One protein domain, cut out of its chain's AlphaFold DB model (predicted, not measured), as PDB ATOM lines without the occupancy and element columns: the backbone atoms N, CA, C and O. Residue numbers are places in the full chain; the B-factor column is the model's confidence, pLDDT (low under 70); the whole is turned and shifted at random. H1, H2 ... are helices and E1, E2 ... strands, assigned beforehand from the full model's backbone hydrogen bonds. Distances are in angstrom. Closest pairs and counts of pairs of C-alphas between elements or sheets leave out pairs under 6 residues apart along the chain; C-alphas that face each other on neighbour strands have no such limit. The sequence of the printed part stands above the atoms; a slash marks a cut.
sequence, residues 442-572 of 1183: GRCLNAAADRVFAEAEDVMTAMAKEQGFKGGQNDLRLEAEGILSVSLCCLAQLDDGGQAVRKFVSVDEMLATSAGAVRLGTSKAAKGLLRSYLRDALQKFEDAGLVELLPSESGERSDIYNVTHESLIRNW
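Overview. This is residues 442 to 572 of the 1183 residues of an uncharacterized protein of Phyllobacterium sp. YR620 (UniProt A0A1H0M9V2). Three longer helices make the core: H1 runs the length of the domain, H5 packs along it the opposite way, and H2 crosses H1 steeply. Short helices H3 and H4 pack on H2, while two small strand hairpins, E1 with E2 and E3 with E4, gather with H6 toward the end where H1 begins. The 131 printed residues hold six named helices and four named strands, in the order H1 H2 E1 E2 H3 H4 H5 E3 E4 H6; both two-stranded sheets are antiparallel and the class is mostly helix. The whole is compact, with a radius of gyration of the C-alphas of 14.7 A and spans of 42 by 37 by 29 A.

Along the chain. E3 is residues 547 to 549, and E4 residues 560 to 563, 10.8 A long. The other sheet has E1, residues 492 to 494, and E2, residues 500 to 502. H1, residues 442 to 466, is 36.9 A long and begins with C-alpha 442 at (52.067, -9.928, 21.963). H5, residues 524 to 543, measures 28.5 A, and H2, residues 473 to 490, 25.8 A. The shorter helices are H3, residues 507 to 513, H4, residues 515 to 520, and H6, residues 566 to 571, where C-alpha 571 lies at (52.891, -15.475, 19.923).

Arrangement. E3 and E4 form a hairpin, with N 548 and O 562 2.8 A apart, within hydrogen-bond range. Residues 505 to 506 pair antiparallel with residues 560 to 561 of E4. The hairpin of E1 and E2 has N 493 and O 501 2.8 A apart. The closest C-alphas of E2 and E4, Arg 502 and Val 563, are 6.3 A apart; those of E2 and H6, Ala 500 and Glu 566, 6.2 A. H1 touches H6 with residues 442 to 446 alone, closest at Gly 442 and Asn 571, C-alphas 6.0 A apart. H1 touches H5 at a shallow tilt of 27 degrees, opposite ways, the C-alphas of Ala 456 and Ala 537 being 4.4 A apart. H1 touches H2 at a steep tilt of 52 degrees, with C-alphas 461 and 477 5.1 A apart. H2 touches H3, about perpendicular at 77 degrees, closest at C-alphas 487 and 510, 4.9 A, and H4, closest at C-alphas 479 and 516, 5.1 A. H1 and H4 are apart. Each O i to N i+4 pair is within hydrogen-bond range in H2, H3, H4 and H6, against 17 of 21 in H1 and 14 of 16 in H5.

Size, cuts and confidence. The C-alphas farthest apart, Gly 468 and Gly 497, are 44.9 A apart. The printed part has no cut and no long link. Its mean pLDDT is 82.8; residues 463 to 468, 470, 495 to 498, 522 and 550 to 558 are under 70.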
ATOM      1  N   GLY A 442      52.695  -8.629  22.198       93.12
ATOM      2  CA  GLY A 442      52.067  -9.928  21.963       93.12
ATOM      3  C   GLY A 442      50.540  -9.845  21.992       93.12
ATOM      4  O   GLY A 442      49.886 -10.405  21.116       93.12
ATOM      5  N   ARG A 443      49.951  -9.100  22.935       93.00
ATOM      6  CA  ARG A 443      48.494  -8.875  22.981       93.00
ATOM      7  C   ARG A 443      47.978  -8.141  21.750       93.00
ATOM      8  O   ARG A 443      46.948  -8.537  21.217       93.00
ATOM      9  N   CYS A 444      48.708  -7.128  21.284       95.25
ATOM     10  CA  CYS A 444      48.351  -6.405  20.063       95.25
ATOM     11  C   CYS A 444      48.342  -7.339  18.844       95.25
ATOM     12  O   CYS A 444      47.387  -7.325  18.073       95.25
ATOM     13  N   LEU A 445      49.352  -8.212  18.719       95.50
ATOM     14  CA  LEU A 445      49.376  -9.246  17.680       95.50
ATOM     15  C   LEU A 445      48.168 -10.190  17.779       95.50
ATOM     16  O   LEU A 445      47.558 -10.484  16.758       95.50
ATOM     17  N   ASN A 446      47.827 -10.672  18.980       95.06
ATOM     18  CA  ASN A 446      46.678 -11.569  19.157       95.06
ATOM     19  C   ASN A 446      45.379 -10.878  18.733       95.06
ATOM     20  O   ASN A 446      44.648 -11.428  17.921       95.06
ATOM     21  N   ALA A 447      45.136  -9.652  19.201       95.50
ATOM     22  CA  ALA A 447      43.926  -8.915  18.855       95.50
ATOM     23  C   ALA A 447      43.806  -8.654  17.342       95.50
ATOM     24  O   ALA A 447      42.721  -8.792  16.777       95.50
ATOM     25  N   ALA A 448      44.915  -8.316  16.673       95.12
ATOM     26  CA  ALA A 448      44.942  -8.142  15.224       95.12
ATOM     27  C   ALA A 448      44.705  -9.469  14.478       95.12
ATOM     28  O   ALA A 448      43.882  -9.520  13.567       95.12
ATOM     29  N   ALA A 449      45.382 -10.548  14.880       96.06
ATOM     30  CA  ALA A 449      45.246 -11.858  14.246       96.06
ATOM     31  C   ALA A 449      43.850 -12.470  14.446       96.06
ATOM     32  O   ALA A 449      43.279 -12.997  13.494       96.06
ATOM     33  N   ASP A 450      43.268 -12.338  15.641       96.31
ATOM     34  CA  ASP A 450      41.911 -12.804  15.948       96.31
ATOM     35  C   ASP A 450      40.863 -12.044  15.123       96.31
ATOM     36  O   ASP A 450      39.927 -12.646  14.594       96.31
ATOM     37  N   ARG A 451      41.043 -10.727  14.943       95.94
ATOM     38  CA  ARG A 451      40.183  -9.919  14.070       95.94
ATOM     39  C   ARG A 451      40.262 -10.384  12.614       95.94
ATOM     40  O   ARG A 451      39.224 -10.581  11.993       95.94
ATOM     41  N   VAL A 452      41.469 -10.573  12.076       95.62
ATOM     42  CA  VAL A 452      41.663 -11.045  10.692       95.62
ATOM     43  C   VAL A 452      41.074 -12.441  10.501       95.62
ATOM     44  O   VAL A 452      40.454 -12.708   9.474       95.62
ATOM     45  N   PHE A 453      41.216 -13.319  11.497       96.31
ATOM     46  CA  PHE A 453      40.601 -14.642  11.470       96.31
ATOM     47  C   PHE A 453      39.071 -14.557  11.403       96.31
ATOM     48  O   PHE A 453      38.474 -15.238  10.574       96.31
ATOM     49  N   ALA A 454      38.446 -13.686  12.201       95.12
ATOM     50  CA  ALA A 454      37.000 -13.466  12.154       95.12
ATOM     51  C   ALA A 454      36.537 -12.889  10.801       95.12
ATOM     52  O   ALA A 454      35.563 -13.366  10.227       95.12
ATOM     53  N   GLU A 455      37.265 -11.919  10.236       94.44
ATOM     54  CA  GLU A 455      36.960 -11.363   8.906       94.44
ATOM     55  C   GLU A 455      37.087 -12.426   7.795       94.44
ATOM     56  O   GLU A 455      36.273 -12.473   6.870       94.44
ATOM     57  N   ALA A 456      38.086 -13.308   7.884       94.56
ATOM     58  CA  ALA A 456      38.259 -14.430   6.965       94.56
ATOM     59  C   ALA A 456      37.150 -15.489   7.123       94.56
ATOM     60  O   ALA A 456      36.663 -16.031   6.127       94.56
ATOM     61  N   GLU A 457      36.723 -15.765   8.359       93.31
ATOM     62  CA  GLU A 457      35.584 -16.637   8.668       93.31
ATOM     63  C   GLU A 457      34.288 -16.077   8.080       93.31
ATOM     64  O   GLU A 457      33.515 -16.840   7.505       93.31
ATOM     65  N   ASP A 458      34.072 -14.762   8.141       90.56
ATOM     66  CA  ASP A 458      32.914 -14.101   7.536       90.56
ATOM     67  C   ASP A 458      32.909 -14.237   6.005       90.56
ATOM     68  O   ASP A 458      31.872 -14.574   5.426       90.56
ATOM     69  N   VAL A 459      34.061 -14.046   5.346       89.44
ATOM     70  CA  VAL A 459      34.218 -14.251   3.889       89.44
ATOM     71  C   VAL A 459      33.887 -15.692   3.504       89.44
ATOM     72  O   VAL A 459      33.124 -15.933   2.569       89.44
ATOM     73  N   MET A 460      34.416 -16.658   4.253       85.75
ATOM     74  CA  MET A 460      34.123 -18.070   4.029       85.75
ATOM     75  C   MET A 460      32.649 -18.375   4.315       85.75
ATOM     76  O   MET A 460      31.988 -19.011   3.507       85.75
ATOM     77  N   THR A 461      32.077 -17.877   5.407       84.56
ATOM     78  CA  THR A 461      30.672 -18.120   5.773       84.56
ATOM     79  C   THR A 461      29.707 -17.503   4.755       84.56
ATOM     80  O   THR A 461      28.627 -18.051   4.514       84.56
ATOM     81  N   ALA A 462      30.088 -16.404   4.095       76.31
ATOM     82  CA  ALA A 462      29.307 -15.791   3.024       76.31
ATOM     83  C   ALA A 462      29.105 -16.717   1.807       76.31
ATOM     84  O   ALA A 462      28.085 -16.579   1.124       76.31
ATOM     85  N   MET A 463      29.957 -17.739   1.608       69.75
ATOM     86  CA  MET A 463      29.799 -18.744   0.541       69.75
ATOM     87  C   MET A 463      28.441 -19.459   0.576       69.75
ATOM     88  O   MET A 463      27.916 -19.880  -0.455       69.75
ATOM     89  N   ALA A 464      27.852 -19.556   1.769       60.53
ATOM     90  CA  ALA A 464      26.541 -20.135   2.034       60.53
ATOM     91  C   ALA A 464      25.380 -19.388   1.366       60.53
ATOM     92  O   ALA A 464      24.378 -19.998   0.994       60.53
ATOM     93  N   LYS A 465      25.480 -18.057   1.280       60.22
ATOM     94  CA  LYS A 465      24.385 -17.191   0.824       60.22
ATOM     95  C   LYS A 465      24.330 -17.089  -0.693       60.22
ATOM     96  O   LYS A 465      23.250 -16.902  -1.244       60.22
ATOM     97  N   GLU A 466      25.479 -17.213  -1.351       58.81
ATOM     98  CA  GLU A 466      25.595 -16.933  -2.779       58.81
ATOM     99  C   GLU A 466      25.468 -18.184  -3.652       58.81
ATOM    100  O   GLU A 466      24.964 -18.063  -4.767       58.81
ATOM    101  N   GLN A 467      25.829 -19.390  -3.175       61.38
ATOM    102  CA  GLN A 467      25.705 -20.618  -3.976       61.38
ATOM    103  C   GLN A 467      25.442 -21.893  -3.159       61.38
ATOM    104  O   GLN A 467      26.251 -22.266  -2.326       61.38
ATOM    105  N   GLY A 468      24.357 -22.610  -3.488       58.28
ATOM    106  CA  GLY A 468      24.192 -24.081  -3.540       58.28
ATOM    107  C   GLY A 468      24.612 -25.029  -2.393       58.28
ATOM    108  O   GLY A 468      24.266 -26.212  -2.476       58.28
ATOM    109  N   PHE A 469      25.336 -24.595  -1.360       72.81
ATOM    110  CA  PHE A 469      25.779 -25.443  -0.251       72.81
ATOM    111  C   PHE A 469      24.620 -25.709   0.720       72.81
ATOM    112  O   PHE A 469      23.821 -24.829   1.029       72.81
ATOM    113  N   LYS A 470      24.494 -26.957   1.181       67.62
ATOM    114  CA  LYS A 470      23.403 -27.386   2.071       67.62
ATOM    115  C   LYS A 470      23.837 -27.244   3.532       67.62
ATOM    116  O   LYS A 470      24.832 -27.849   3.910       67.62
ATOM    117  N   GLY A 471      23.068 -26.524   4.348       72.06
ATOM    118  CA  GLY A 471      23.305 -26.380   5.792       72.06
ATOM    119  C   GLY A 471      22.672 -25.107   6.353       72.06
ATOM    120  O   GLY A 471      22.328 -24.204   5.588       72.06
ATOM    121  N   GLY A 472      22.481 -25.030   7.673       75.19
ATOM    122  CA  GLY A 472      22.127 -23.770   8.329       75.19
ATOM    123  C   GLY A 472      23.318 -22.805   8.369       75.19
ATOM    124  O   GLY A 472      24.467 -23.215   8.219       75.19
ATOM    125  N   GLN A 473      23.069 -21.515   8.624       78.00
ATOM    126  CA  GLN A 473      24.136 -20.503   8.711       78.00
ATOM    127  C   GLN A 473      25.191 -20.845   9.780       78.00
ATOM    128  O   GLN A 473      26.379 -20.641   9.556       78.00
ATOM    129  N   ASN A 474      24.771 -21.404  10.920       81.44
ATOM    130  CA  ASN A 474      25.687 -21.812  11.987       81.44
ATOM    131  C   ASN A 474      26.542 -23.026  11.604       81.44
ATOM    132  O   ASN A 474      27.712 -23.065  11.965       81.44
ATOM    133  N   ASP A 475      25.982 -23.983  10.860       81.06
ATOM    134  CA  ASP A 475      26.718 -25.173  10.418       81.06
ATOM    135  C   ASP A 475      27.823 -24.769   9.436       81.06
ATOM    136  O   ASP A 475      28.968 -25.185   9.561       81.06
ATOM    137  N   LEU A 476      27.496 -23.881   8.494       81.94
ATOM    138  CA  LEU A 476      28.443 -23.391   7.491       81.94
ATOM    139  C   LEU A 476      29.539 -22.519   8.107       81.94
ATOM    140  O   LEU A 476      30.680 -22.571   7.656       81.94
ATOM    141  N   ARG A 477      29.219 -21.785   9.178       86.94
ATOM    142  CA  ARG A 477      30.206 -21.053   9.973       86.94
ATOM    143  C   ARG A 477      31.211 -21.993  10.653       86.94
ATOM    144  O   ARG A 477      32.410 -21.755  10.588       86.94
ATOM    145  N   LEU A 478      30.742 -23.092  11.252       84.88
ATOM    146  CA  LEU A 478      31.622 -24.101  11.863       84.88
ATOM    147  C   LEU A 478      32.530 -24.778  10.826       84.88
ATOM    148  O   LEU A 478      33.710 -25.015  11.093       84.88
ATOM    149  N   GLU A 479      32.003 -25.059   9.631       87.19
ATOM    150  CA  GLU A 479      32.806 -25.591   8.527       87.19
ATOM    151  C   GLU A 479      33.860 -24.585   8.051       87.19
ATOM    152  O   GLU A 479      35.012 -24.963   7.833       87.19
ATOM    153  N   ALA A 480      33.501 -23.303   7.940       88.81
ATOM    154  CA  ALA A 480      34.431 -22.227   7.609       88.81
ATOM    155  C   ALA A 480      35.567 -22.115   8.640       88.81
ATOM    156  O   ALA A 480      36.740 -22.144   8.256       88.81
ATOM    157  N   GLU A 481      35.242 -22.079   9.937       90.44
ATOM    158  CA  GLU A 481      36.222 -22.065  11.033       90.44
ATOM    159  C   GLU A 481      37.159 -23.284  10.957       90.44
ATOM    160  O   GLU A 481      38.381 -23.162  11.089       90.44
ATOM    161  N   GLY A 482      36.599 -24.473  10.705       88.75
ATOM    162  CA  GLY A 482      37.349 -25.718  10.556       88.75
ATOM    163  C   GLY A 482      38.308 -25.700   9.363       88.75
ATOM    164  O   GLY A 482      39.471 -26.082   9.513       88.75
ATOM    165  N   ILE A 483      37.853 -25.229   8.197       91.88
ATOM    166  CA  ILE A 483      38.683 -25.092   6.989       91.88
ATOM    167  C   ILE A 483      39.823 -24.106   7.233       91.88
ATOM    168  O   ILE A 483      40.973 -24.439   6.942       91.88
ATOM    169  N   LEU A 484      39.542 -22.932   7.801       93.12
ATOM    170  CA  LEU A 484      40.558 -21.910   8.061       93.12
ATOM    171  C   LEU A 484      41.589 -22.376   9.090       93.12
ATOM    172  O   LEU A 484      42.790 -22.280   8.838       93.12
ATOM    173  N   SER A 485      41.137 -22.959  10.204       92.00
ATOM    174  CA  SER A 485      42.023 -23.491  11.247       92.00
ATOM    175  C   SER A 485      42.989 -24.535  10.686       92.00
ATOM    176  O   SER A 485      44.186 -24.499  10.966       92.00
ATOM    177  N   VAL A 486      42.478 -25.468   9.875       92.06
ATOM    178  CA  VAL A 486      43.298 -26.523   9.265       92.06
ATOM    179  C   VAL A 486      44.239 -25.954   8.213       92.06
ATOM    180  O   VAL A 486      45.404 -26.333   8.194       92.06
ATOM    181  N   SER A 487      43.773 -25.005   7.399       93.88
ATOM    182  CA  SER A 487      44.600 -24.341   6.385       93.88
ATOM    183  C   SER A 487      45.793 -23.620   7.016       93.88
ATOM    184  O   SER A 487      46.922 -23.801   6.570       93.88
ATOM    185  N   LEU A 488      45.579 -22.881   8.113       92.75
ATOM    186  CA  LEU A 488      46.665 -22.269   8.886       92.75
ATOM    187  C   LEU A 488      47.598 -23.333   9.475       92.75
ATOM    188  O   LEU A 488      48.817 -23.214   9.381       92.75
ATOM    189  N   CYS A 489      47.052 -24.403  10.043       91.00
ATOM    190  CA  CYS A 489      47.835 -25.534  10.536       91.00
ATOM    191  C   CYS A 489      48.693 -26.207   9.451       91.00
ATOM    192  O   CYS A 489      49.778 -26.679   9.760       91.00
ATOM    193  N   CYS A 490      48.285 -26.209   8.179       90.50
ATOM    194  CA  CYS A 490      49.134 -26.702   7.093       90.50
ATOM    195  C   CYS A 490      50.388 -25.833   6.885       90.50
ATOM    196  O   CYS A 490      51.458 -26.360   6.579       90.50
ATOM    197  N   LEU A 491      50.278 -24.514   7.083       90.19
ATOM    198  CA  LEU A 491      51.365 -23.546   6.875       90.19
ATOM    199  C   LEU A 491      52.477 -23.609   7.935       90.19
ATOM    200  O   LEU A 491      53.513 -22.950   7.797       90.19
ATOM    201  N   ALA A 492      52.292 -24.392   8.998       87.81
ATOM    202  CA  ALA A 492      53.259 -24.527  10.076       87.81
ATOM    203  C   ALA A 492      53.337 -25.960  10.616       87.81
ATOM    204  O   ALA A 492      52.449 -26.781  10.440       87.81
ATOM    205  N   GLN A 493      54.426 -26.284  11.300       82.00
ATOM    206  CA  GLN A 493      54.537 -27.486  12.116       82.00
ATOM    207  C   GLN A 493      55.354 -27.201  13.370       82.00
ATOM    208  O   GLN A 493      56.133 -26.250  13.417       82.00
ATOM    209  N   LEU A 494      55.194 -28.051  14.377       78.19
ATOM    210  CA  LEU A 494      56.069 -28.077  15.542       78.19
ATOM    211  C   LEU A 494      57.079 -29.208  15.352       78.19
ATOM    212  O   LEU A 494      56.677 -30.370  15.285       78.19
ATOM    213  N   ASP A 495      58.368 -28.885  15.294       68.88
ATOM    214  CA  ASP A 495      59.423 -29.895  15.164       68.88
ATOM    215  C   ASP A 495      59.550 -30.788  16.420       68.88
ATOM    216  O   ASP A 495      58.791 -30.661  17.393       68.88
ATOM    217  N   ASP A 496      60.508 -31.719  16.413       59.97
ATOM    218  CA  ASP A 496      60.751 -32.642  17.533       59.97
ATOM    219  C   ASP A 496      61.091 -31.903  18.844       59.97
ATOM    220  O   ASP A 496      60.717 -32.364  19.923       59.97
ATOM    221  N   GLY A 497      61.715 -30.723  18.754       63.53
ATOM    222  CA  GLY A 497      62.019 -29.837  19.880       63.53
ATOM    223  C   GLY A 497      60.861 -28.921  20.295       63.53
ATOM    224  O   GLY A 497      61.018 -28.114  21.210       63.53
ATOM    225  N   GLY A 498      59.702 -29.026  19.635       67.75
ATOM    226  CA  GLY A 498      58.542 -28.168  19.877       67.75
ATOM    227  C   GLY A 498      58.692 -26.754  19.313       67.75
ATOM    228  O   GLY A 498      57.921 -25.872  19.689       67.75
ATOM    229  N   GLN A 499      59.660 -26.522  18.427       72.88
ATOM    230  CA  GLN A 499      59.862 -25.236  17.775       72.88
ATOM    231  C   GLN A 499      58.927 -25.082  16.581       72.88
ATOM    232  O   GLN A 499      58.716 -26.009  15.799       72.88
ATOM    233  N   ALA A 500      58.382 -23.876  16.431       77.88
ATOM    234  CA  ALA A 500      57.546 -23.521  15.295       77.88
ATOM    235  C   ALA A 500      58.379 -23.417  14.011       77.88
ATOM    236  O   ALA A 500      59.361 -22.669  13.935       77.88
ATOM    237  N   VAL A 501      57.943 -24.147  12.991       76.88
ATOM    238  CA  VAL A 501      58.574 -24.242  11.682       76.88
ATOM    239  C   VAL A 501      57.540 -23.959  10.605       76.88
ATOM    240  O   VAL A 501      56.425 -24.463  10.652       76.88
ATOM    241  N   ARG A 502      57.925 -23.156   9.619       83.69
ATOM    242  CA  ARG A 502      57.086 -22.749   8.491       83.69
ATOM    243  C   ARG A 502      57.081 -23.765   7.350       83.69
ATOM    244  O   ARG A 502      58.107 -24.412   7.106       83.69
ATOM    245  N   LYS A 503      55.960 -23.849   6.627       81.44
ATOM    246  CA  LYS A 503      55.758 -24.694   5.443       81.44
ATOM    247  C   LYS A 503      55.116 -23.912   4.301       81.44
ATOM    248  O   LYS A 503      54.200 -23.128   4.513       81.44
ATOM    249  N   PHE A 504      55.568 -24.213   3.090       80.94
ATOM    250  CA  PHE A 504      54.907 -23.799   1.860       80.94
ATOM    251  C   PHE A 504      53.869 -24.839   1.467       80.94
ATOM    252  O   PHE A 504      54.221 -26.011   1.321       80.94
ATOM    253  N   VAL A 505      52.617 -24.418   1.317       86.00
ATOM    254  CA  VAL A 505      51.497 -25.321   1.030       86.00
ATOM    255  C   VAL A 505      50.582 -24.701  -0.013       86.00
ATOM    256  O   VAL A 505      50.319 -23.500   0.026       86.00
ATOM    257  N   SER A 506      50.097 -25.524  -0.945       89.44
ATOM    258  CA  SER A 506      49.136 -25.081  -1.955       89.44
ATOM    259  C   SER A 506      47.703 -25.003  -1.413       89.44
ATOM    260  O   SER A 506      47.329 -25.774  -0.529       89.44
ATOM    261  N   VAL A 507      46.857 -24.137  -1.982       90.56
ATOM    262  CA  VAL A 507      45.419 -24.081  -1.633       90.56
ATOM    263  C   VAL A 507      44.745 -25.449  -1.802       90.56
ATOM    264  O   VAL A 507      43.947 -25.857  -0.959       90.56
ATOM    265  N   ASP A 508      45.091 -26.193  -2.855       89.31
ATOM    266  CA  ASP A 508      44.523 -27.521  -3.106       89.31
ATOM    267  C   ASP A 508      44.912 -28.529  -2.006       89.31
ATOM    268  O   ASP A 508      44.077 -29.328  -1.578       89.31
ATOM    269  N   GLU A 509      46.145 -28.465  -1.497       88.56
ATOM    270  CA  GLU A 509      46.621 -29.308  -0.392       88.56
ATOM    271  C   GLU A 509      45.945 -28.944   0.944       88.56
ATOM    272  O   GLU A 509      45.551 -29.838   1.701       88.56
ATOM    273  N   MET A 510      45.706 -27.654   1.209       92.88
ATOM    274  CA  MET A 510      44.939 -27.207   2.384       92.88
ATOM    275  C   MET A 510      43.500 -27.733   2.354       92.88
ATOM    276  O   MET A 510      43.012 -28.300   3.337       92.88
ATOM    277  N   LEU A 511      42.828 -27.601   1.206       91.44
ATOM    278  CA  LEU A 511      41.466 -28.104   1.018       91.44
ATOM    279  C   LEU A 511      41.411 -29.633   1.093       91.44
ATOM    280  O   LEU A 511      40.469 -30.179   1.660       91.44
ATOM    281  N   ALA A 512      42.419 -30.338   0.572       89.56
ATOM    282  CA  ALA A 512      42.511 -31.792   0.696       89.56
ATOM    283  C   ALA A 512      42.708 -32.244   2.153       89.56
ATOM    284  O   ALA A 512      42.223 -33.310   2.539       89.56
ATOM    285  N   THR A 513      43.379 -31.428   2.970       89.81
ATOM    286  CA  THR A 513      43.628 -31.690   4.395       89.81
ATOM    287  C   THR A 513      42.394 -31.424   5.266       89.81
ATOM    288  O   THR A 513      42.201 -32.083   6.289       89.81
ATOM    289  N   SER A 514      41.524 -30.492   4.868       90.94
ATOM    290  CA  SER A 514      40.328 -30.129   5.634       90.94
ATOM    291  C   SER A 514      39.148 -31.076   5.389       90.94
ATOM    292  O   SER A 514      38.668 -31.238   4.266       90.94
ATOM    293  N   ALA A 515      38.599 -31.657   6.457       87.00
ATOM    294  CA  ALA A 515      37.383 -32.468   6.371       87.00
ATOM    295  C   ALA A 515      36.149 -31.647   5.970       87.00
ATOM    296  O   ALA A 515      35.318 -32.144   5.208       87.00
ATOM    297  N   GLY A 516      36.049 -30.393   6.422       84.56
ATOM    298  CA  GLY A 516      34.952 -29.502   6.039       84.56
ATOM    299  C   GLY A 516      34.939 -29.207   4.542       84.56
ATOM    300  O   GLY A 516      33.902 -29.321   3.886       84.56
ATOM    301  N   ALA A 517      36.115 -28.971   3.955       85.81
ATOM    302  CA  ALA A 517      36.250 -28.807   2.510       85.81
ATOM    303  C   ALA A 517      35.855 -30.080   1.743       85.81
ATOM    304  O   ALA A 517      35.188 -29.992   0.713       85.81
ATOM    305  N   VAL A 518      36.196 -31.271   2.253       85.75
ATOM    306  CA  VAL A 518      35.771 -32.550   1.655       85.75
ATOM    307  C   VAL A 518      34.250 -32.731   1.723       85.75
ATOM    308  O   VAL A 518      33.651 -33.186   0.745       85.75
ATOM    309  N   ARG A 519      33.605 -32.352   2.836       84.94
ATOM    310  CA  ARG A 519      32.141 -32.426   2.995       84.94
ATOM    311  C   ARG A 519      31.404 -31.472   2.053       84.94
ATOM    312  O   ARG A 519      30.418 -31.873   1.435       84.94
ATOM    313  N   LEU A 520      31.893 -30.241   1.910       82.31
ATOM    314  CA  LEU A 520      31.294 -29.225   1.037       82.31
ATOM    315  C   LEU A 520      31.630 -29.454  -0.454       82.31
ATOM    316  O   LEU A 520      30.818 -29.163  -1.333       82.31
ATOM    317  N   GLY A 521      32.808 -30.004  -0.763       73.94
ATOM    318  CA  GLY A 521      33.414 -30.029  -2.098       73.94
ATOM    319  C   GLY A 521      33.390 -31.382  -2.814       73.94
ATOM    320  O   GLY A 521      34.441 -31.958  -3.096       73.94
ATOM    321  N   THR A 522      32.208 -31.882  -3.187       69.44
ATOM    322  CA  THR A 522      32.082 -33.151  -3.944       69.44
ATOM    323  C   THR A 522      32.064 -32.977  -5.469       69.44
ATOM    324  O   THR A 522      32.510 -33.869  -6.189       69.44
ATOM    325  N   SER A 523      31.611 -31.826  -5.985       78.62
ATOM    326  CA  SER A 523      31.565 -31.528  -7.426       78.62
ATOM    327  C   SER A 523      32.750 -30.664  -7.879       78.62
ATOM    328  O   SER A 523      33.308 -29.896  -7.096       78.62
ATOM    329  N   LYS A 524      33.131 -30.744  -9.165       77.88
ATOM    330  CA  LYS A 524      34.213 -29.910  -9.730       77.88
ATOM    331  C   LYS A 524      33.924 -28.407  -9.575       77.88
ATOM    332  O   LYS A 524      34.834 -27.648  -9.263       77.88
ATOM    333  N   ALA A 525      32.661 -28.001  -9.730       79.06
ATOM    334  CA  ALA A 525      32.226 -26.617  -9.533       79.06
ATOM    335  C   ALA A 525      32.348 -26.173  -8.064       79.06
ATOM    336  O   ALA A 525      32.922 -25.123  -7.793       79.06
ATOM    337  N   ALA A 526      31.902 -27.002  -7.110       78.75
ATOM    338  CA  ALA A 526      32.015 -26.709  -5.680       78.75
ATOM    339  C   ALA A 526      33.478 -26.587  -5.226       78.75
ATOM    340  O   ALA A 526      33.811 -25.690  -4.459       78.75
ATOM    341  N   LYS A 527      34.369 -27.442  -5.746       82.25
ATOM    342  CA  LYS A 527      35.815 -27.351  -5.484       82.25
ATOM    343  C   LYS A 527      36.423 -26.053  -6.021       82.25
ATOM    344  O   LYS A 527      37.203 -25.422  -5.317       82.25
ATOM    345  N   GLY A 528      36.044 -25.638  -7.234       83.44
ATOM    346  CA  GLY A 528      36.480 -24.362  -7.809       83.44
ATOM    347  C   GLY A 528      36.039 -23.156  -6.973       83.44
ATOM    348  O   GLY A 528      36.833 -22.251  -6.738       83.44
ATOM    349  N   LEU A 529      34.807 -23.184  -6.455       85.31
ATOM    350  CA  LEU A 529      34.287 -22.146  -5.560       85.31
ATOM    351  C   LEU A 529      35.023 -22.123  -4.221       85.31
ATOM    352  O   LEU A 529      35.497 -21.067  -3.820       85.31
ATOM    353  N   LEU A 530      35.179 -23.273  -3.553       87.75
ATOM    354  CA  LEU A 530      35.918 -23.373  -2.286       87.75
ATOM    355  C   LEU A 530      37.354 -22.856  -2.417       87.75
ATOM    356  O   LEU A 530      37.838 -22.173  -1.520       87.75
ATOM    357  N   ARG A 531      38.013 -23.133  -3.549       90.00
ATOM    358  CA  ARG A 531      39.333 -22.574  -3.862       90.00
ATOM    359  C   ARG A 531      39.304 -21.052  -3.952       90.00
ATOM    360  O   ARG A 531      40.207 -20.418  -3.420       90.00
ATOM    361  N   SER A 532      38.284 -20.466  -4.580       89.19
ATOM    362  CA  SER A 532      38.116 -19.006  -4.623       89.19
ATOM    363  C   SER A 532      37.908 -18.422  -3.228       89.19
ATOM    364  O   SER A 532      38.665 -17.551  -2.827       89.19
ATOM    365  N   TYR A 533      36.965 -18.956  -2.448       89.25
ATOM    366  CA  TYR A 533      36.677 -18.435  -1.108       89.25
ATOM    367  C   TYR A 533      37.863 -18.565  -0.156       89.25
ATOM    368  O   TYR A 533      38.152 -17.631   0.586       89.25
ATOM    369  N   LEU A 534      38.590 -19.690  -0.194       92.31
ATOM    370  CA  LEU A 534      39.788 -19.841   0.627       92.31
ATOM    371  C   LEU A 534      40.885 -18.861   0.192       92.31
ATOM    372  O   LEU A 534      41.565 -18.316   1.053       92.31
ATOM    373  N   ARG A 535      41.036 -18.575  -1.110       91.81
ATOM    374  CA  ARG A 535      41.939 -17.510  -1.580       91.81
ATOM    375  C   ARG A 535      41.504 -16.137  -1.079       91.81
ATOM    376  O   ARG A 535      42.352 -15.394  -0.605       91.81
ATOM    377  N   ASP A 536      40.217 -15.813  -1.140       91.00
ATOM    378  CA  ASP A 536      39.692 -14.524  -0.673       91.00
ATOM    379  C   ASP A 536      39.850 -14.369   0.849       91.00
ATOM    380  O   ASP A 536      40.151 -13.288   1.352       91.00
ATOM    381  N   ALA A 537      39.715 -15.466   1.595       93.06
ATOM    382  CA  ALA A 537      39.971 -15.506   3.026       93.06
ATOM    383  C   ALA A 537      41.471 -15.378   3.347       93.06
ATOM    384  O   ALA A 537      41.851 -14.588   4.208       93.06
ATOM    385  N   LEU A 538      42.341 -16.094   2.626       93.25
ATOM    386  CA  LEU A 538      43.798 -15.965   2.750       93.25
ATOM    387  C   LEU A 538      44.293 -14.580   2.319       93.25
ATOM    388  O   LEU A 538      45.251 -14.089   2.911       93.25
ATOM    389  N   GLN A 539      43.612 -13.908   1.386       90.75
ATOM    390  CA  GLN A 539      43.892 -12.517   1.030       90.75
ATOM    391  C   GLN A 539      43.759 -11.599   2.248       90.75
ATOM    392  O   GLN A 539      44.581 -10.709   2.413       90.75
ATOM    393  N   LYS A 540      42.797 -11.836   3.156       91.94
ATOM    394  CA  LYS A 540      42.694 -11.062   4.409       91.94
ATOM    395  C   LYS A 540      43.942 -11.210   5.276       91.94
ATOM    396  O   LYS A 540      44.442 -10.225   5.818       91.94
ATOM    397  N   PHE A 541      44.482 -12.425   5.369       92.69
ATOM    398  CA  PHE A 541      45.743 -12.675   6.070       92.69
ATOM    399  C   PHE A 541      46.953 -12.078   5.342       92.69
ATOM    400  O   PHE A 541      47.883 -11.616   6.004       92.69
ATOM    401  N   GLU A 542      46.952 -12.082   4.010       87.81
ATOM    402  CA  GLU A 542      48.000 -11.483   3.178       87.81
ATOM    403  C   GLU A 542      48.026  -9.954   3.305       87.81
ATOM    404  O   GLU A 542      49.087  -9.369   3.542       87.81
ATOM    405  N   ASP A 543      46.859  -9.313   3.232       84.88
ATOM    406  CA  ASP A 543      46.685  -7.867   3.387       84.88
ATOM    407  C   ASP A 543      47.150  -7.406   4.775       84.88
ATOM    408  O   ASP A 543      47.837  -6.390   4.901       84.88
ATOM    409  N   ALA A 544      46.862  -8.204   5.811       87.31
ATOM    410  CA  ALA A 544      47.345  -7.987   7.174       87.31
ATOM    411  C   ALA A 544      48.831  -8.357   7.386       87.31
ATOM    412  O   ALA A 544      49.385  -8.125   8.464       87.31
ATOM    413  N   GLY A 545      49.498  -8.946   6.386       86.56
ATOM    414  CA  GLY A 545      50.902  -9.361   6.458       86.56
ATOM    415  C   GLY A 545      51.176 -10.494   7.456       86.56
ATOM    416  O   GLY A 545      52.259 -10.532   8.047       86.56
ATOM    417  N   LEU A 546      50.193 -11.368   7.687       91.00
ATOM    418  CA  LEU A 546      50.284 -12.549   8.557       91.00
ATOM    419  C   LEU A 546      50.668 -13.814   7.772       91.00
ATOM    420  O   LEU A 546      51.384 -14.684   8.280       91.00
ATOM    421  N   VAL A 547      50.202 -13.900   6.528       91.00
ATOM    422  CA  VAL A 547      50.509 -14.959   5.562       91.00
ATOM    423  C   VAL A 547      51.120 -14.306   4.323       91.00
ATOM    424  O   VAL A 547      50.825 -13.162   3.996       91.00
ATOM    425  N   GLU A 548      52.008 -15.014   3.639       84.75
ATOM    426  CA  GLU A 548      52.599 -14.586   2.376       84.75
ATOM    427  C   GLU A 548      52.279 -15.589   1.269       84.75
ATOM    428  O   GLU A 548      52.341 -16.803   1.474       84.75
ATOM    429  N   LEU A 549      51.936 -15.067   0.094       81.81
ATOM    430  CA  LEU A 549      51.834 -15.841  -1.132       81.81
ATOM    431  C   LEU A 549      53.214 -15.897  -1.794       81.81
ATOM    432  O   LEU A 549      53.878 -14.870  -1.956       81.81
ATOM    433  N   LEU A 550      53.656 -17.093  -2.180       68.81
ATOM    434  CA  LEU A 550      54.887 -17.251  -2.945       68.81
ATOM    435  C   LEU A 550      54.701 -16.546  -4.298       68.81
ATOM    436  O   LEU A 550      53.702 -16.815  -4.958       68.81
ATOM    437  N   PRO A 551      55.611 -15.672  -4.752       53.19
ATOM    438  CA  PRO A 551      55.527 -15.119  -6.098       53.19
ATOM    439  C   PRO A 551      55.521 -16.267  -7.114       53.19
ATOM    440  O   PRO A 551      56.401 -17.122  -7.073       53.19
ATOM    441  N   SER A 552      54.516 -16.324  -7.987       43.72
ATOM    442  CA  SER A 552      54.563 -17.236  -9.129       43.72
ATOM    443  C   SER A 552      55.317 -16.551 -10.245       43.72
ATOM    444  O   SER A 552      55.039 -15.402 -10.593       43.72
ATOM    445  N   GLU A 553      56.275 -17.273 -10.797       41.84
ATOM    446  CA  GLU A 553      57.133 -16.760 -11.844       41.84
ATOM    447  C   GLU A 553      56.405 -16.735 -13.202       41.84
ATOM    448  O   GLU A 553      56.731 -15.913 -14.046       41.84
ATOM    449  N   SER A 554      55.352 -17.522 -13.436       37.28
ATOM    450  CA  SER A 554      54.676 -17.593 -14.748       37.28
ATOM    451  C   SER A 554      53.685 -16.452 -15.042       37.28
ATOM    452  O   SER A 554      52.985 -16.492 -16.049       37.28
ATOM    453  N   GLY A 555      53.562 -15.450 -14.164       38.25
ATOM    454  CA  GLY A 555      52.528 -14.407 -14.269       38.25
ATOM    455  C   GLY A 555      51.110 -14.888 -13.913       38.25
ATOM    456  O   GLY A 555      50.240 -14.066 -13.624       38.25
ATOM    457  N   GLU A 556      50.870 -16.202 -13.838       45.59
ATOM    458  CA  GLU A 556      49.683 -16.772 -13.196       45.59
ATOM    459  C   GLU A 556      49.825 -16.678 -11.680       45.59
ATOM    460  O   GLU A 556      50.874 -16.999 -11.140       45.59
ATOM    461  N   ARG A 557      48.782 -16.260 -10.958       52.09
ATOM    462  CA  ARG A 557      48.829 -16.137  -9.495       52.09
ATOM    463  C   ARG A 557      49.191 -17.484  -8.843       52.09
ATOM    464  O   ARG A 557      48.463 -18.458  -9.014       52.09
ATOM    465  N   SER A 558      50.289 -17.515  -8.080       65.31
ATOM    466  CA  SER A 558      50.679 -18.680  -7.271       65.31
ATOM    467  C   SER A 558      49.545 -19.080  -6.339       65.31
ATOM    468  O   SER A 558      48.832 -18.222  -5.823       65.31
ATOM    469  N   ASP A 559      49.420 -20.376  -6.077       80.25
ATOM    470  CA  ASP A 559      48.532 -20.905  -5.039       80.25
ATOM    471  C   ASP A 559      49.283 -21.418  -3.819       80.25
ATOM    472  O   ASP A 559      48.694 -22.100  -2.984       80.25
ATOM    473  N   ILE A 560      50.578 -21.128  -3.716       82.44
ATOM    474  CA  ILE A 560      51.428 -21.605  -2.631       82.44
ATOM    475  C   ILE A 560      51.573 -20.499  -1.590       82.44
ATOM    476  O   ILE A 560      52.086 -19.424  -1.891       82.44
ATOM    477  N   TYR A 561      51.163 -20.783  -0.359       88.25
ATOM    478  CA  TYR A 561      51.195 -19.849   0.764       88.25
ATOM    479  C   TYR A 561      52.168 -20.314   1.853       88.25
ATOM    480  O   TYR A 561      52.497 -21.500   1.945       88.25
ATOM    481  N   ASN A 562      52.605 -19.379   2.697       87.50
ATOM    482  CA  ASN A 562      53.408 -19.610   3.898       87.50
ATOM    483  C   ASN A 562      53.023 -18.618   5.005       87.50
ATOM    484  O   ASN A 562      52.505 -17.541   4.731       87.50
ATOM    485  N   VAL A 563      53.321 -18.929   6.265       89.75
ATOM    486  CA  VAL A 563      53.275 -17.916   7.327       89.75
ATOM    487  C   VAL A 563      54.386 -16.891   7.109       89.75
ATOM    488  O   VAL A 563      55.542 -17.244   6.867       89.75
ATOM    489  N   THR A 564      54.077 -15.612   7.281       87.62
ATOM    490  CA  THR A 564      55.046 -14.534   7.070       87.62
ATOM    491  C   THR A 564      56.264 -14.614   8.002       87.62
ATOM    492  O   THR A 564      57.390 -14.344   7.583       87.62
ATOM    493  N   HIS A 565      56.071 -14.986   9.273       88.31
ATOM    494  CA  HIS A 565      57.162 -15.094  10.248       88.31
ATOM    495  C   HIS A 565      56.839 -16.080  11.381       88.31
ATOM    496  O   HIS A 565      55.705 -16.138  11.855       88.31
ATOM    497  N   GLU A 566      57.834 -16.814  11.898       87.62
ATOM    498  CA  GLU A 566      57.634 -17.793  12.983       87.62
ATOM    499  C   GLU A 566      57.133 -17.163  14.295       87.62
ATOM    500  O   GLU A 566      56.499 -17.835  15.109       87.62
ATOM    501  N   SER A 567      57.387 -15.867  14.497       90.00
ATOM    502  CA  SER A 567      56.874 -15.125  15.657       90.00
ATOM    503  C   SER A 567      55.348 -15.072  15.678       90.00
ATOM    504  O   SER A 567      54.798 -15.045  16.775       90.00
ATOM    505  N   LEU A 568      54.664 -15.117  14.522       93.06
ATOM    506  CA  LEU A 568      53.202 -15.237  14.487       93.06
ATOM    507  C   LEU A 568      52.769 -16.517  15.196       93.06
ATOM    508  O   LEU A 568      51.955 -16.485  16.108       93.06
ATOM    509  N   ILE A 569      53.383 -17.634  14.809       90.62
ATOM    510  CA  ILE A 569      53.053 -18.971  15.305       90.62
ATOM    511  C   ILE A 569      53.302 -19.072  16.814       90.62
ATOM    512  O   ILE A 569      52.509 -19.652  17.549       90.62
ATOM    513  N   ARG A 570      54.418 -18.503  17.294       87.94
ATOM    514  CA  ARG A 570      54.796 -18.564  18.713       87.94
ATOM    515  C   ARG A 570      53.947 -17.673  19.614       87.94
ATOM    516  O   ARG A 570      53.750 -18.031  20.775       87.94
ATOM    517  N   ASN A 571      53.504 -16.522  19.107       90.88
ATOM    518  CA  ASN A 571      52.891 -15.475  19.923       90.88
ATOM    519  C   ASN A 571      51.377 -15.341  19.722       90.88
ATOM    520  O   ASN A 571      50.734 -14.749  20.581       90.88
ATOM    521  N   TRP A 572      50.796 -15.906  18.659       93.56
ATOM    522  CA  TRP A 572      49.345 -16.004  18.502       93.56
ATOM    523  C   TRP A 572      48.812 -17.252  19.218       93.56
ATOM    524  O   TRP A 572      49.059 -18.389  18.806       93.56
TER     525      TRP A 572